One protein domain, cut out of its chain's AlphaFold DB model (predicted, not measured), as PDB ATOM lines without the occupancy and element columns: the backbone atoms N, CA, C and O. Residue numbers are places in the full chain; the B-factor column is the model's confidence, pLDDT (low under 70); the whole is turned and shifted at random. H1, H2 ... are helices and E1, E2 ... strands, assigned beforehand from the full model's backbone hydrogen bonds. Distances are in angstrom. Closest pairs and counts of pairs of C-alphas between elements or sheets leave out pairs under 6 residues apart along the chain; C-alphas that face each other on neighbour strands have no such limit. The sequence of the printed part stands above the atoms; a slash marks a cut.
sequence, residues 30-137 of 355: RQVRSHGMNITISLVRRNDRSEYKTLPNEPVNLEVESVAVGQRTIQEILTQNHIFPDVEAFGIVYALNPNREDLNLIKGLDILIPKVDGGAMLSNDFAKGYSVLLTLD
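AT A GLANCE: This is residues 30 to 137 of the 355 residues of an uncharacterized protein of Blastocatellia bacterium AA13 (UniProt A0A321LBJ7). Two antiparallel sheets stand partly face to face as a sandwich, their strands crossed at 64 degrees: a strongly twisted sheet of E1, E2, E3 and E6, and a long two-stranded ribbon of E4 and E5. H2 packs on both sheets, at E5 and E6, H1 packs on E5, and H3 lies near the other end of the ribbon, over E6. The printed part has 108 residues, with three named helices and six named strands in the order E1 E2 E3 E4 H1 H2 E5 H3 E6; the class is mixed, helices and strands. It is compact, with a radius of gyration of the C-alphas of 13.5 A and spans of 37 by 29 by 24 A.

HOW THE PARTS SIT: E1, residues 30 to 34, E2, residues 37 to 45, and E3, residues 48 to 53, form a meander, each strand the antiparallel neighbour of the one before, through two hairpins. N 32 and O 39 are 2.8 A apart, and N 53 and O 43 are 2.9 A apart, both within hydrogen-bond range. E6, residues 130 to 136, is antiparallel to E2, with N 133 and O 42 at 2.8 A; it lies on the other side of E2 from E1 and E3. E4, residues 60 to 68, and E5, residues 110 to 118, are antiparallel, with N 63 and O 115 at 2.8 A. H1, residues 74 to 80, comes closest to E5 at the C-alphas of Leu 78 and Pro 114, 7.4 A. H2, residues 87 to 96, is on the branched sheet at a height of 8.5 A, over E2 and E6; its closest C-alphas to E6 are Glu 88 and Thr 135, and to E5 Val 93 and Ile 113, each pair 5.7 A apart. H3, residues 120 to 127, is on the branched sheet at a height of 9.9 A. In H1, H2 and H3 every O i to N i+4 pair is within hydrogen-bond range.

IN THESE COORDINATES: E1 begins at C-alpha 30, (177.169, 167.174, 167.175), and measures 12.7 A. E2 and E4 each measure 24.5 A, E5 24.1 A, E6 19.4 A and E3 11.5 A. H1 measures 9.8 A, H2 14.3 A and H3 10.5 A. E6 ends at C-alpha 136, (177.891, 167.264, 179.220).

THE WHOLE: The C-alphas farthest apart, of Asn 57 and Leu 105, are 39.2 A apart. The printed part has no cut. The link from H2 to E5, residues 97 to 109, is long. Mean pLDDT of the printed part is 90.6, and no printed residue is under 70.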
ATOM      1  N   ARG A  30     175.733 167.280 167.453       90.31
ATOM      2  CA  ARG A  30     177.169 167.174 167.175       90.31
ATOM      3  C   ARG A  30     177.933 167.043 168.487       90.31
ATOM      4  O   ARG A  30     177.680 167.797 169.419       90.31
ATOM      5  N   GLN A  31     178.875 166.109 168.564       90.31
ATOM      6  CA  GLN A  31     179.799 166.034 169.696       90.31
ATOM      7  C   GLN A  31     180.996 166.958 169.468       90.31
ATOM      8  O   GLN A  31     181.549 167.023 168.371       90.31
ATOM      9  N   VAL A  32     181.401 167.661 170.520       90.25
ATOM     10  CA  VAL A  32     182.542 168.573 170.547       90.25
ATOM     11  C   VAL A  32     183.359 168.281 171.802       90.25
ATOM     12  O   VAL A  32     182.810 168.110 172.890       90.25
ATOM     13  N   ARG A  33     184.686 168.244 171.663       87.94
ATOM     14  CA  ARG A  33     185.597 168.147 172.804       87.94
ATOM     15  C   ARG A  33     186.175 169.524 173.103       87.94
ATOM     16  O   ARG A  33     186.828 170.104 172.242       87.94
ATOM     17  N   SER A  34     185.954 170.039 174.310       86.69
ATOM     18  CA  SER A  34     186.458 171.353 174.734       86.69
ATOM     19  C   SER A  34     186.986 171.274 176.160       86.69
ATOM     20  O   SER A  34     186.313 170.740 177.035       86.69
ATOM     21  N   HIS A  35     188.211 171.758 176.391       88.75
ATOM     22  CA  HIS A  35     188.850 171.795 177.719       88.75
ATOM     23  C   HIS A  35     188.822 170.446 178.469       88.75
ATOM     24  O   HIS A  35     188.622 170.384 179.677       88.75
ATOM     25  N   GLY A  36     188.998 169.340 177.736       86.38
ATOM     26  CA  GLY A  36     188.970 167.982 178.289       86.38
ATOM     27  C   GLY A  36     187.570 167.390 178.506       86.38
ATOM     28  O   GLY A  36     187.483 166.198 178.783       86.38
ATOM     29  N   MET A  37     186.502 168.166 178.310       92.44
ATOM     30  CA  MET A  37     185.105 167.736 178.440       92.44
ATOM     31  C   MET A  37     184.545 167.206 177.116       92.44
ATOM     32  O   MET A  37     184.886 167.721 176.047       92.44
ATOM     33  N   ASN A  38     183.638 166.228 177.194       94.38
ATOM     34  CA  ASN A  38     182.859 165.743 176.055       94.38
ATOM     35  C   ASN A  38     181.475 166.399 176.081       94.38
ATOM     36  O   ASN A  38     180.670 166.125 176.971       94.38
ATOM     37  N   ILE A  39     181.196 167.284 175.126       95.62
ATOM     38  CA  ILE A  39     179.973 168.088 175.107       95.62
ATOM     39  C   ILE A  39     179.210 167.795 173.820       95.62
ATOM     40  O   ILE A  39     179.722 167.992 172.720       95.62
ATOM     41  N   THR A  40     177.964 167.357 173.948       95.44
ATOM     42  CA  THR A  40     177.041 167.276 172.815       95.44
ATOM     43  C   THR A  40     176.312 168.603 172.676       95.44
ATOM     44  O   THR A  40     175.723 169.093 173.640       95.44
ATOM     45  N   ILE A  41     176.340 169.168 171.473       95.19
ATOM     46  CA  ILE A  41     175.589 170.363 171.109       95.19
ATOM     47  C   ILE A  41     174.373 169.980 170.264       95.19
ATOM     48  O   ILE A  41     174.449 169.109 169.394       95.19
ATOM     49  N   SER A  42     173.255 170.650 170.509       94.88
ATOM     50  CA  SER A  42     172.048 170.591 169.684       94.88
ATOM     51  C   SER A  42     171.390 171.967 169.632       94.88
ATOM     52  O   SER A  42     171.765 172.867 170.386       94.88
ATOM     53  N   LEU A  43     170.456 172.176 168.708       94.56
ATOM     54  CA  LEU A  43     169.794 173.465 168.527       94.56
ATOM     55  C   LEU A  43     168.318 173.352 168.920       94.56
ATOM     56  O   LEU A  43     167.596 172.516 168.380       94.56
ATOM     57  N   VAL A  44     167.876 174.204 169.846       94.44
ATOM     58  CA  VAL A  44     166.495 174.230 170.354       94.44
ATOM     59  C   VAL A  44     165.924 175.636 170.319       94.44
ATOM     60  O   VAL A  44     166.668 176.621 170.299       94.44
ATOM     61  N   ARG A  45     164.598 175.765 170.322       93.00
ATOM     62  CA  ARG A  45     163.963 177.078 170.430       93.00
ATOM     63  C   ARG A  45     164.122 177.635 171.845       93.00
ATOM     64  O   ARG A  45     163.894 176.944 172.833       93.00
ATOM     65  N   ARG A  46     164.476 178.918 171.968       87.00
ATOM     66  CA  ARG A  46     164.813 179.563 173.254       87.00
ATOM     67  C   ARG A  46     163.690 179.503 174.292       87.00
ATOM     68  O   ARG A  46     163.969 179.502 175.483       87.00
ATOM     69  N   ASN A  47     162.439 179.434 173.843       84.50
ATOM     70  CA  ASN A  47     161.267 179.395 174.718       84.50
ATOM     71  C   ASN A  47     160.614 178.005 174.784       84.50
ATOM     72  O   ASN A  47     159.654 177.833 175.527       84.50
ATOM     73  N   ASP A  48     161.105 177.032 174.009       82.50
ATOM     74  CA  ASP A  48     160.550 175.680 173.948       82.50
ATOM     75  C   ASP A  48     161.649 174.653 173.638       82.50
ATOM     76  O   ASP A  48     162.100 174.501 172.501       82.50
ATOM     77  N   ARG A  49     162.066 173.917 174.673       79.19
ATOM     78  CA  ARG A  49     163.105 172.879 174.578       79.19
ATOM     79  C   ARG A  49     162.633 171.615 173.850       79.19
ATOM     80  O   ARG A  49     163.456 170.739 173.607       79.19
ATOM     81  N   SER A  50     161.338 171.486 173.557       82.81
ATOM     82  CA  SER A  50     160.801 170.367 172.777       82.81
ATOM     83  C   SER A  50     160.936 170.588 171.267       82.81
ATOM     84  O   SER A  50     160.899 169.628 170.498       82.81
ATOM     85  N   GLU A  51     161.169 171.833 170.836       87.31
ATOM     86  CA  GLU A  51     161.323 172.187 169.429       87.31
ATOM     87  C   GLU A  51     162.804 172.157 169.015       87.31
ATOM     88  O   GLU A  51     163.540 173.141 169.151       87.31
ATOM     89  N   TYR A  52     163.240 171.003 168.501       90.44
ATOM     90  CA  TYR A  52     164.597 170.789 167.993       90.44
ATOM     91  C   TYR A  52     164.741 171.194 166.531       90.44
ATOM     92  O   TYR A  52     163.835 171.023 165.712       90.44
ATOM     93  N   LYS A  53     165.942 171.649 166.186       91.25
ATOM     94  CA  LYS A  53     166.349 171.923 164.814       91.25
ATOM     95  C   LYS A  53     167.673 171.236 164.501       91.25
ATOM     96  O   LYS A  53     168.583 171.202 165.324       91.25
ATOM     97  N   THR A  54     167.792 170.709 163.286       91.00
ATOM     98  CA  THR A  54     169.065 170.193 162.774       91.00
ATOM     99  C   THR A  54     170.112 171.301 162.749       91.00
ATOM    100  O   THR A  54     169.871 172.374 162.191       91.00
ATOM    101  N   LEU A  55     171.276 171.029 163.340       90.12
ATOM    102  CA  LEU A  55     172.421 171.930 163.268       90.12
ATOM    103  C   LEU A  55     172.824 172.162 161.804       90.12
ATOM    104  O   LEU A  55     172.848 171.209 161.020       90.12
ATOM    105  N   PRO A  56     173.179 173.397 161.417       90.56
ATOM    106  CA  PRO A  56     173.669 173.655 160.075       90.56
ATOM    107  C   PRO A  56     174.987 172.907 159.814       90.56
ATOM    108  O   PRO A  56     175.796 172.674 160.716       90.56
ATOM    109  N   ASN A  57     175.222 172.548 158.549       87.00
ATOM    110  CA  ASN A  57     176.407 171.789 158.120       87.00
ATOM    111  C   ASN A  57     177.715 172.601 158.161       87.00
ATOM    112  O   ASN A  57     178.775 172.083 157.823       87.00
ATOM    113  N   GLU A  58     177.657 173.867 158.569       89.00
ATOM    114  CA  GLU A  58     178.834 174.707 158.762       89.00
ATOM    115  C   GLU A  58     179.560 174.395 160.091       89.00
ATOM    116  O   GLU A  58     178.998 173.744 160.990       89.00
ATOM    117  N   PRO A  59     180.829 174.827 160.236       86.06
ATOM    118  CA  PRO A  59     181.545 174.723 161.499       86.06
ATOM    119  C   PRO A  59     180.796 175.447 162.621       86.06
ATOM    120  O   PRO A  59     180.319 176.568 162.451       86.06
ATOM    121  N   VAL A  60     180.706 174.781 163.768       89.38
ATOM    122  CA  VAL A  60     180.170 175.333 165.014       89.38
ATOM    123  C   VAL A  60     181.255 175.123 166.052       89.38
ATOM    124  O   VAL A  60     181.633 173.977 166.311       89.38
ATOM    125  N   ASN A  61     181.771 176.217 166.597       89.88
ATOM    126  CA  ASN A  61     182.872 176.219 167.544       89.88
ATOM    127  C   ASN A  61     182.322 176.484 168.942       89.88
ATOM    128  O   ASN A  61     181.553 177.421 169.150       89.88
ATOM    129  N   LEU A  62     182.715 175.637 169.892       93.38
ATOM    130  CA  LEU A  62     182.443 175.834 171.310       93.38
ATOM    131  C   LEU A  62     183.734 176.285 171.990       93.38
ATOM    132  O   LEU A  62     184.609 175.471 172.304       93.38
ATOM    133  N   GLU A  63     183.836 177.588 172.193       92.88
ATOM    134  CA  GLU A  63     184.984 178.252 172.795       92.88
ATOM    135  C   GLU A  63     184.714 178.576 174.268       92.88
ATOM    136  O   GLU A  63     183.619 178.360 174.794       92.88
ATOM    137  N   VAL A  64     185.744 179.064 174.953       93.81
ATOM    138  CA  VAL A  64     185.648 179.547 176.329       93.81
ATOM    139  C   VAL A  64     186.137 180.979 176.348       93.81
ATOM    140  O   VAL A  64     187.227 181.273 175.861       93.81
ATOM    141  N   GLU A  65     185.338 181.856 176.936       92.75
ATOM    142  CA  GLU A  65     185.709 183.246 177.161       92.75
ATOM    143  C   GLU A  65     185.824 183.547 178.654       92.75
ATOM    144  O   GLU A  65     185.156 182.936 179.489       92.75
ATOM    145  N   SER A  66     186.691 184.502 178.978       92.75
ATOM    146  CA  SER A  66     186.820 185.059 180.319       92.75
ATOM    147  C   SER A  66     185.969 186.319 180.409       92.75
ATOM    148  O   SER A  66     186.187 187.264 179.651       92.75
ATOM    149  N   VAL A  67     185.001 186.332 181.321       89.62
ATOM    150  CA  VAL A  67     184.018 187.415 181.448       89.62
ATOM    151  C   VAL A  67     183.968 187.915 182.881       89.62
ATOM    152  O   VAL A  67     183.772 187.142 183.820       89.62
ATOM    153  N   ALA A  68     184.096 189.232 183.041       84.25
ATOM    154  CA  ALA A  68     183.915 189.890 184.324       84.25
ATOM    155  C   ALA A  68     182.429 189.882 184.702       84.25
ATOM    156  O   ALA A  68     181.591 190.508 184.042       84.25
ATOM    157  N   VAL A  69     182.094 189.203 185.800       75.00
ATOM    158  CA  VAL A  69     180.721 189.173 186.319       75.00
ATOM    159  C   VAL A  69     180.458 190.468 187.083       75.00
ATOM    160  O   VAL A  69     180.732 190.595 188.277       75.00
ATOM    161  N   GLY A  70     180.028 191.482 186.330       74.69
ATOM    162  CA  GLY A  70     179.625 192.796 186.827       74.69
ATOM    163  C   GLY A  70     178.135 192.840 187.176       74.69
ATOM    164  O   GLY A  70     177.687 192.196 188.116       74.69
ATOM    165  N   GLN A  71     177.362 193.620 186.411       72.25
ATOM    166  CA  GLN A  71     175.906 193.766 186.587       72.25
ATOM    167  C   GLN A  71     175.074 192.645 185.943       72.25
ATOM    168  O   GLN A  71     173.862 192.622 186.128       72.25
ATOM    169  N   ARG A  72     175.695 191.752 185.160       85.38
ATOM    170  CA  ARG A  72     175.008 190.649 184.474       85.38
ATOM    171  C   ARG A  72     175.150 189.355 185.261       85.38
ATOM    172  O   ARG A  72     176.224 189.050 185.771       85.38
ATOM    173  N   THR A  73     174.081 188.580 185.303       88.06
ATOM    174  CA  THR A  73     174.056 187.218 185.838       88.06
ATOM    175  C   THR A  73     174.662 186.224 184.842       88.06
ATOM    176  O   THR A  73     174.672 186.458 183.632       88.06
ATOM    177  N   ILE A  74     175.117 185.064 185.325       90.25
ATOM    178  CA  ILE A  74     175.629 183.983 184.457       90.25
ATOM    179  C   ILE A  74     174.575 183.527 183.444       90.25
ATOM    180  O   ILE A  74     174.902 183.256 182.293       90.25
ATOM    181  N   GLN A  75     173.306 183.492 183.849       90.69
ATOM    182  CA  GLN A  75     172.190 183.161 182.966       90.69
ATOM    183  C   GLN A  75     172.079 184.135 181.784       90.69
ATOM    184  O   GLN A  75     171.883 183.707 180.644       90.69
ATOM    185  N   GLU A  76     172.211 185.436 182.041       91.00
ATOM    186  CA  GLU A  76     172.175 186.460 180.994       91.00
ATOM    187  C   GLU A  76     173.372 186.336 180.052       91.00
ATOM    188  O   GLU A  76     173.194 186.454 178.842       91.00
ATOM    189  N   ILE A  77     174.565 186.049 180.584       92.38
ATOM    190  CA  ILE A  77     175.772 185.864 179.769       92.38
ATOM    191  C   ILE A  77     175.637 184.619 178.879       92.38
ATOM    192  O   ILE A  77     175.846 184.710 177.673       92.38
ATOM    193  N   LEU A  78     175.191 183.480 179.423       94.12
ATOM    194  CA  LEU A  78     174.924 182.271 178.630       94.12
ATOM    195  C   LEU A  78     173.910 182.543 177.510       94.12
ATOM    196  O   LEU A  78     174.135 182.167 176.363       94.12
ATOM    197  N   THR A  79     172.830 183.267 177.821       93.38
ATOM    198  CA  THR A  79     171.805 183.637 176.833       93.38
ATOM    199  C   THR A  79     172.370 184.541 175.731       93.38
ATOM    200  O   THR A  79     172.036 184.361 174.557       93.38
ATOM    201  N   GLN A  80     173.232 185.500 176.086       93.00
ATOM    202  CA  GLN A  80     173.934 186.370 175.133       93.00
ATOM    203  C   GLN A  80     174.886 185.578 174.235       93.00
ATOM    204  O   GLN A  80     174.939 185.840 173.039       93.00
ATOM    205  N   ASN A  81     175.527 184.548 174.783       95.00
ATOM    206  CA  ASN A  81     176.376 183.605 174.055       95.00
ATOM    207  C   ASN A  81     175.586 182.537 173.287       95.00
ATOM    208  O   ASN A  81     176.144 181.521 172.873       95.00
ATOM    209  N   HIS A  82     174.280 182.755 173.107       94.94
ATOM    210  CA  HIS A  82     173.361 181.869 172.402       94.94
ATOM    211  C   HIS A  82     173.276 180.455 172.985       94.94
ATOM    212  O   HIS A  82     172.885 179.526 172.281       94.94
ATOM    213  N   ILE A  83     173.585 180.288 174.270       95.69
ATOM    214  CA  ILE A  83     173.491 179.025 175.000       95.69
ATOM    215  C   ILE A  83     172.229 179.034 175.856       95.69
ATOM    216  O   ILE A  83     171.930 179.998 176.562       95.69
ATOM    217  N   PHE A  84     171.479 177.937 175.808       94.00
ATOM    218  CA  PHE A  84     170.309 177.743 176.649       94.00
ATOM    219  C   PHE A  84     170.746 177.557 178.119       94.00
ATOM    220  O   PHE A  84     171.467 176.599 178.411       94.00
ATOM    221  N   PRO A  85     170.334 178.433 179.056       92.69
ATOM    222  CA  PRO A  85     170.849 178.434 180.423       92.69
ATOM    223  C   PRO A  85     170.114 177.413 181.306       92.69
ATOM    224  O   PRO A  85     169.269 177.767 182.127       92.69
ATOM    225  N   ASP A  86     170.422 176.130 181.128       91.69
ATOM    226  CA  ASP A  86     169.923 175.052 181.983       91.69
ATOM    227  C   ASP A  86     171.014 174.420 182.854       91.69
ATOM    228  O   ASP A  86     172.178 174.825 182.846       91.69
ATOM    229  N   VAL A  87     170.612 173.413 183.635       92.12
ATOM    230  CA  VAL A  87     171.471 172.693 184.580       92.12
ATOM    231  C   VAL A  87     172.764 172.194 183.930       92.12
ATOM    232  O   VAL A  87     173.817 172.295 184.548       92.12
ATOM    233  N   GLU A  88     172.729 171.723 182.685       94.19
ATOM    234  CA  GLU A  88     173.928 171.235 181.995       94.19
ATOM    235  C   GLU A  88     174.875 172.366 181.601       94.19
ATOM    236  O   GLU A  88     176.088 172.243 181.780       94.19
ATOM    237  N   ALA A  89     174.334 173.486 181.112       95.06
ATOM    238  CA  ALA A  89     175.138 174.666 180.821       95.06
ATOM    239  C   ALA A  89     175.829 175.185 182.094       95.06
ATOM    240  O   ALA A  89     177.030 175.458 182.078       95.06
ATOM    241  N   PHE A  90     175.114 175.230 183.225       94.44
ATOM    242  CA  PHE A  90     175.720 175.558 184.520       94.44
ATOM    243  C   PHE A  90     176.747 174.513 184.972       94.44
ATOM    244  O   PHE A  90     177.780 174.881 185.527       94.44
ATOM    245  N   GLY A  91     176.516 173.226 184.697       94.38
ATOM    246  CA  GLY A  91     177.487 172.156 184.939       94.38
ATOM    247  C   GLY A  91     178.817 172.393 184.226       94.38
ATOM    248  O   GLY A  91     179.875 172.252 184.840       94.38
ATOM    249  N   ILE A  92     178.772 172.845 182.971       95.88
ATOM    250  CA  ILE A  92     179.968 173.227 182.206       95.88
ATOM    251  C   ILE A  92     180.655 174.444 182.837       95.88
ATOM    252  O   ILE A  92     181.875 174.436 182.996       95.88
ATOM    253  N   VAL A  93     179.904 175.464 183.269       95.38
ATOM    254  CA  VAL A  93     180.484 176.625 183.973       95.38
ATOM    255  C   VAL A  93     181.193 176.190 185.265       95.38
ATOM    256  O   VAL A  93     182.307 176.640 185.529       95.38
ATOM    257  N   TYR A  94     180.617 175.275 186.049       94.88
ATOM    258  CA  TYR A  94     181.286 174.727 187.236       94.88
ATOM    259  C   TYR A  94     182.535 173.907 186.897       94.88
ATOM    260  O   TYR A  94     183.532 174.000 187.615       94.88
ATOM    261  N   ALA A  95     182.515 173.135 185.809       94.44
ATOM    262  CA  ALA A  95     183.675 172.370 185.353       94.44
ATOM    263  C   ALA A  95     184.836 173.282 184.919       94.44
ATOM    264  O   ALA A  95     185.989 173.008 185.249       94.44
ATOM    265  N   LEU A  96     184.530 174.402 184.255       94.81
ATOM    266  CA  LEU A  96     185.512 175.423 183.879       94.81
ATOM    267  C   LEU A  96     186.036 176.222 185.085       94.81
ATOM    268  O   LEU A  96     187.145 176.749 185.038       94.81
ATOM    269  N   ASN A  97     185.269 176.304 186.177       93.50
ATOM    270  CA  ASN A  97     185.602 177.095 187.365       93.50
ATOM    271  C   ASN A  97     185.548 176.234 188.645       93.50
ATOM    272  O   ASN A  97     184.728 176.494 189.532       93.50
ATOM    273  N   PRO A  98     186.436 175.232 188.804       90.12
ATOM    274  CA  PRO A  98     186.297 174.166 189.806       90.12
ATOM    275  C   PRO A  98     186.359 174.618 191.274       90.12
ATOM    276  O   PRO A  98     185.995 173.837 192.159       90.12
ATOM    277  N   ASN A  99     186.807 175.855 191.526       88.25
ATOM    278  CA  ASN A  99     186.903 176.489 192.846       88.25
ATOM    279  C   ASN A  99     185.656 177.314 193.220       88.25
ATOM    280  O   ASN A  99     185.664 178.010 194.234       88.25
ATOM    281  N   ARG A 100     184.607 177.309 192.387       89.50
ATOM    282  CA  ARG A 100     183.356 178.038 192.633       89.50
ATOM    283  C   ARG A 100     182.263 177.076 193.086       89.50
ATOM    284  O   ARG A 100     182.033 176.054 192.447       89.50
ATOM    285  N   GLU A 101     181.578 177.434 194.166       86.62
ATOM    286  CA  GLU A 101     180.500 176.624 194.753       86.62
ATOM    287  C   GLU A 101     179.108 177.224 194.522       86.62
ATOM    288  O   GLU A 101     178.131 176.490 194.375       86.62
ATOM    289  N   ASP A 102     179.018 178.555 194.457       88.25
ATOM    290  CA  ASP A 102     177.778 179.292 194.218       88.25
ATOM    291  C   ASP A 102     178.037 180.416 193.209       88.25
ATOM    292  O   ASP A 102     178.735 181.394 193.495       88.25
ATOM    293  N   LEU A 103     177.487 180.261 192.005       87.50
ATOM    294  CA  LEU A 103     177.633 181.236 190.925       87.50
ATOM    295  C   LEU A 103     176.866 182.545 191.184       87.50
ATOM    296  O   LEU A 103     177.175 183.547 190.543       87.50
ATOM    297  N   ASN A 104     175.919 182.583 192.132       84.25
ATOM    298  CA  ASN A 104     175.173 183.805 192.463       84.25
ATOM    299  C   ASN A 104     175.977 184.786 193.328       84.25
ATOM    300  O   ASN A 104     175.632 185.963 193.414       84.25
ATOM    301  N   LEU A 105     177.034 184.316 193.998       80.38
ATOM    302  CA  LEU A 105     177.821 185.126 194.933       80.38
ATOM    303  C   LEU A 105     179.021 185.820 194.278       80.38
ATOM    304  O   LEU A 105     179.785 186.510 194.956       80.38
ATOM    305  N   ILE A 106     179.210 185.644 192.971       79.00
ATOM    306  CA  ILE A 106     180.401 186.130 192.282       79.00
ATOM    307  C   ILE A 106     180.226 187.603 191.918       79.00
ATOM    308  O   ILE A 106     179.240 187.993 191.301       79.00
ATOM    309  N   LYS A 107     181.198 188.430 192.318       74.44
ATOM    310  CA  LYS A 107     181.231 189.868 192.038       74.44
ATOM    311  C   LYS A 107     182.608 190.273 191.537       74.44
ATOM    312  O   LYS A 107     183.594 190.021 192.224       74.44
ATOM    313  N   GLY A 108     182.665 190.923 190.376       70.31
ATOM    314  CA  GLY A 108     183.866 191.595 189.865       70.31
ATOM    315  C   GLY A 108     185.061 190.682 189.573       70.31
ATOM    316  O   GLY A 108     186.160 191.186 189.375       70.31
ATOM    317  N   LEU A 109     184.860 189.362 189.567       78.75
ATOM    318  CA  LEU A 109     185.869 188.377 189.196       78.75
ATOM    319  C   LEU A 109     185.593 187.873 187.785       78.75
ATOM    320  O   LEU A 109     184.433 187.734 187.383       78.75
ATOM    321  N   ASP A 110     186.672 187.556 187.083       85.56
ATOM    322  CA  ASP A 110     186.621 186.875 185.801       85.56
ATOM    323  C   ASP A 110     186.191 185.414 185.998       85.56
ATOM    324  O   ASP A 110     186.721 184.692 186.853       85.56
ATOM    325  N   ILE A 111     185.196 184.993 185.219       91.19
ATOM    326  CA  ILE A 111     184.714 183.613 185.134       91.19
ATOM    327  C   ILE A 111     184.916 183.112 183.714       91.19
ATOM    328  O   ILE A 111     184.646 183.827 182.751       91.19
ATOM    329  N   LEU A 112     185.325 181.852 183.596       94.19
ATOM    330  CA  LEU A 112     185.354 181.142 182.324       94.19
ATOM    331  C   LEU A 112     183.949 180.643 181.960       94.19
ATOM    332  O   LEU A 112     183.369 179.841 182.692       94.19
ATOM    333  N   ILE A 113     183.392 181.104 180.843       94.12
ATOM    334  CA  ILE A 113     182.037 180.756 180.390       94.12
ATOM    335  C   ILE A 113     182.111 180.196 178.963       94.12
ATOM    336  O   ILE A 113     182.903 180.687 178.156       94.12
ATOM    337  N   PRO A 114     181.323 179.154 178.627       96.19
ATOM    338  CA  PRO A 114     181.249 178.670 177.257       96.19
ATOM    339  C   PRO A 114     180.637 179.725 176.328       96.19
ATOM    340  O   PRO A 114     179.701 180.443 176.694       96.19
ATOM    341  N   LYS A 115     181.132 179.765 175.096       95.00
ATOM    342  CA  LYS A 115     180.604 180.596 174.018       95.00
ATOM    343  C   LYS A 115     180.483 179.777 172.746       95.00
ATOM    344  O   LYS A 115     181.360 178.973 172.438       95.00
ATOM    345  N   VAL A 116     179.387 179.974 172.018       93.88
ATOM    346  CA  VAL A 116     179.203 179.360 170.705       93.88
ATOM    347  C   VAL A 116     179.406 180.401 169.620       93.88
ATOM    348  O   VAL A 116     178.712 181.414 169.592       93.88
ATOM    349  N   ASP A 117     180.293 180.082 168.688       90.31
ATOM    350  CA  ASP A 117     180.479 180.812 167.440       90.31
ATOM    351  C   ASP A 117     180.208 179.882 166.246       90.31
ATOM    352  O   ASP A 117     180.380 178.662 166.311       90.31
ATOM    353  N   GLY A 118     179.759 180.449 165.130       89.94
ATOM    354  CA  GLY A 118     179.460 179.694 163.915       89.94
ATOM    355  C   GLY A 118     179.268 180.605 162.711       89.94
ATOM    356  O   GLY A 118     179.474 181.816 162.791       89.94
ATOM    357  N   GLY A 119     178.900 180.016 161.577       92.12
ATOM    358  CA  GLY A 119     178.716 180.760 160.335       92.12
ATOM    359  C   GLY A 119     177.382 181.514 160.242       92.12
ATOM    360  O   GLY A 119     176.664 181.760 161.221       92.12
ATOM    361  N   ALA A 120     177.059 181.937 159.018       94.62
ATOM    362  CA  ALA A 120     175.893 182.773 158.747       94.62
ATOM    363  C   ALA A 120     174.566 182.026 158.965       94.62
ATOM    364  O   ALA A 120     173.563 182.653 159.315       94.62
ATOM    365  N   MET A 121     174.538 180.700 158.776       94.62
ATOM    366  CA  MET A 121     173.313 179.916 158.953       94.62
ATOM    367  C   MET A 121     172.933 179.807 160.431       94.62
ATOM    368  O   MET A 121     171.776 180.036 160.781       94.62
ATOM    369  N   LEU A 122     173.904 179.532 161.300       94.19
ATOM    370  CA  LEU A 122     173.724 179.467 162.743       94.19
ATOM    371  C   LEU A 122     173.356 180.843 163.305       94.19
ATOM    372  O   LEU A 122     172.418 180.955 164.089       94.19
ATOM    373  N   SER A 123     174.016 181.904 162.828       94.69
ATOM    374  CA  SER A 123     173.685 183.287 163.200       94.69
ATOM    375  C   SER A 123     172.233 183.648 162.851       94.69
ATOM    376  O   SER A 123     171.516 184.250 163.652       94.69
ATOM    377  N   ASN A 124     171.756 183.232 161.673       95.25
ATOM    378  CA  ASN A 124     170.359 183.399 161.269       95.25
ATOM    379  C   ASN A 124     169.395 182.598 162.161       95.25
ATOM    380  O   ASN A 124     168.295 183.060 162.461       95.25
ATOM    381  N   ASP A 125     169.794 181.413 162.617       95.38
ATOM    382  CA  ASP A 125     168.987 180.615 163.538       95.38
ATOM    383  C   ASP A 125     168.903 181.245 164.931       95.38
ATOM    384  O   ASP A 125     167.819 181.302 165.519       95.38
ATOM    385  N   PHE A 126     169.992 181.832 165.424       95.19
ATOM    386  CA  PHE A 126     169.972 182.625 166.654       95.19
ATOM    387  C   PHE A 126     169.036 183.835 166.551       95.19
ATOM    388  O   PHE A 126     168.261 184.093 167.480       95.19
ATOM    389  N   ALA A 127     169.038 184.529 165.406       94.62
ATOM    390  CA  ALA A 127     168.120 185.633 165.126       94.62
ATOM    391  C   ALA A 127     166.646 185.184 165.080       94.62
ATOM    392  O   ALA A 127     165.755 185.933 165.476       94.62
ATOM    393  N   LYS A 128     166.381 183.935 164.675       94.62
ATOM    394  CA  LYS A 128     165.046 183.303 164.699       94.62
ATOM    395  C   LYS A 128     164.624 182.792 166.079       94.62
ATOM    396  O   LYS A 128     163.554 182.200 166.218       94.62
ATOM    397  N   GLY A 129     165.438 183.029 167.107       94.25
ATOM    398  CA  GLY A 129     165.134 182.644 168.480       94.25
ATOM    399  C   GLY A 129     165.505 181.203 168.821       94.25
ATOM    400  O   GLY A 129     164.965 180.669 169.787       94.25
ATOM    401  N   TYR A 130     166.415 180.575 168.072       95.62
ATOM    402  CA  TYR A 130     167.061 179.335 168.504       95.62
ATOM    403  C   TYR A 130     168.250 179.625 169.430       95.62
ATOM    404  O   TYR A 130     168.759 180.749 169.520       95.62
ATOM    405  N   SER A 131     168.664 178.623 170.193       95.38
ATOM    406  CA  SER A 131     169.821 178.660 171.089       95.38
ATOM    407  C   SER A 131     170.427 177.262 171.181       95.38
ATOM    408  O   SER A 131     169.730 176.258 171.017       95.38
ATOM    409  N   VAL A 132     171.734 177.197 171.401       95.88
ATOM    410  CA  VAL A 132     172.457 175.943 171.550       95.88
ATOM    411  C   VAL A 132     172.187 175.348 172.919       95.88
ATOM    412  O   VAL A 132     172.335 175.994 173.954       95.88
ATOM    413  N   LEU A 133     171.813 174.083 172.911       95.44
ATOM    414  CA  LEU A 133     171.632 173.255 174.079       95.44
ATOM    415  C   LEU A 133     172.896 172.417 174.283       95.44
ATOM    416  O   LEU A 133     173.309 171.689 173.380       95.44
ATOM    417  N   LEU A 134     173.518 172.528 175.458       95.62
ATOM    418  CA  LEU A 134     174.747 171.806 175.790       95.62
ATOM    419  C   LEU A 134     174.429 170.609 176.683       95.62
ATOM    420  O   LEU A 134     173.767 170.764 177.704       95.62
ATOM    421  N   THR A 135     174.917 169.422 176.337       95.69
ATOM    422  CA  THR A 135     174.814 168.225 177.184       95.69
ATOM    423  C   THR A 135     176.210 167.717 177.499       95.69
ATOM    424  O   THR A 135     176.915 167.257 176.601       95.69
ATOM    425  N   LEU A 136     176.609 167.790 178.768       95.44
ATOM    426  CA  LEU A 136     177.891 167.264 179.220       95.44
ATOM    427  C   LEU A 136     177.805 165.737 179.346       95.44
ATOM    428  O   LEU A 136     176.851 165.218 179.926       95.44
ATOM    429  N   ASP A 137     178.789 165.024 178.800       96.38
ATOM    430  CA  ASP A 137     178.965 163.571 178.909       96.38
ATOM    431  C   ASP A 137     177.724 162.741 178.519       96.38
ATOM    432  O   ASP A 137     177.343 161.792 179.211       96.38
TER     433      ASP A 137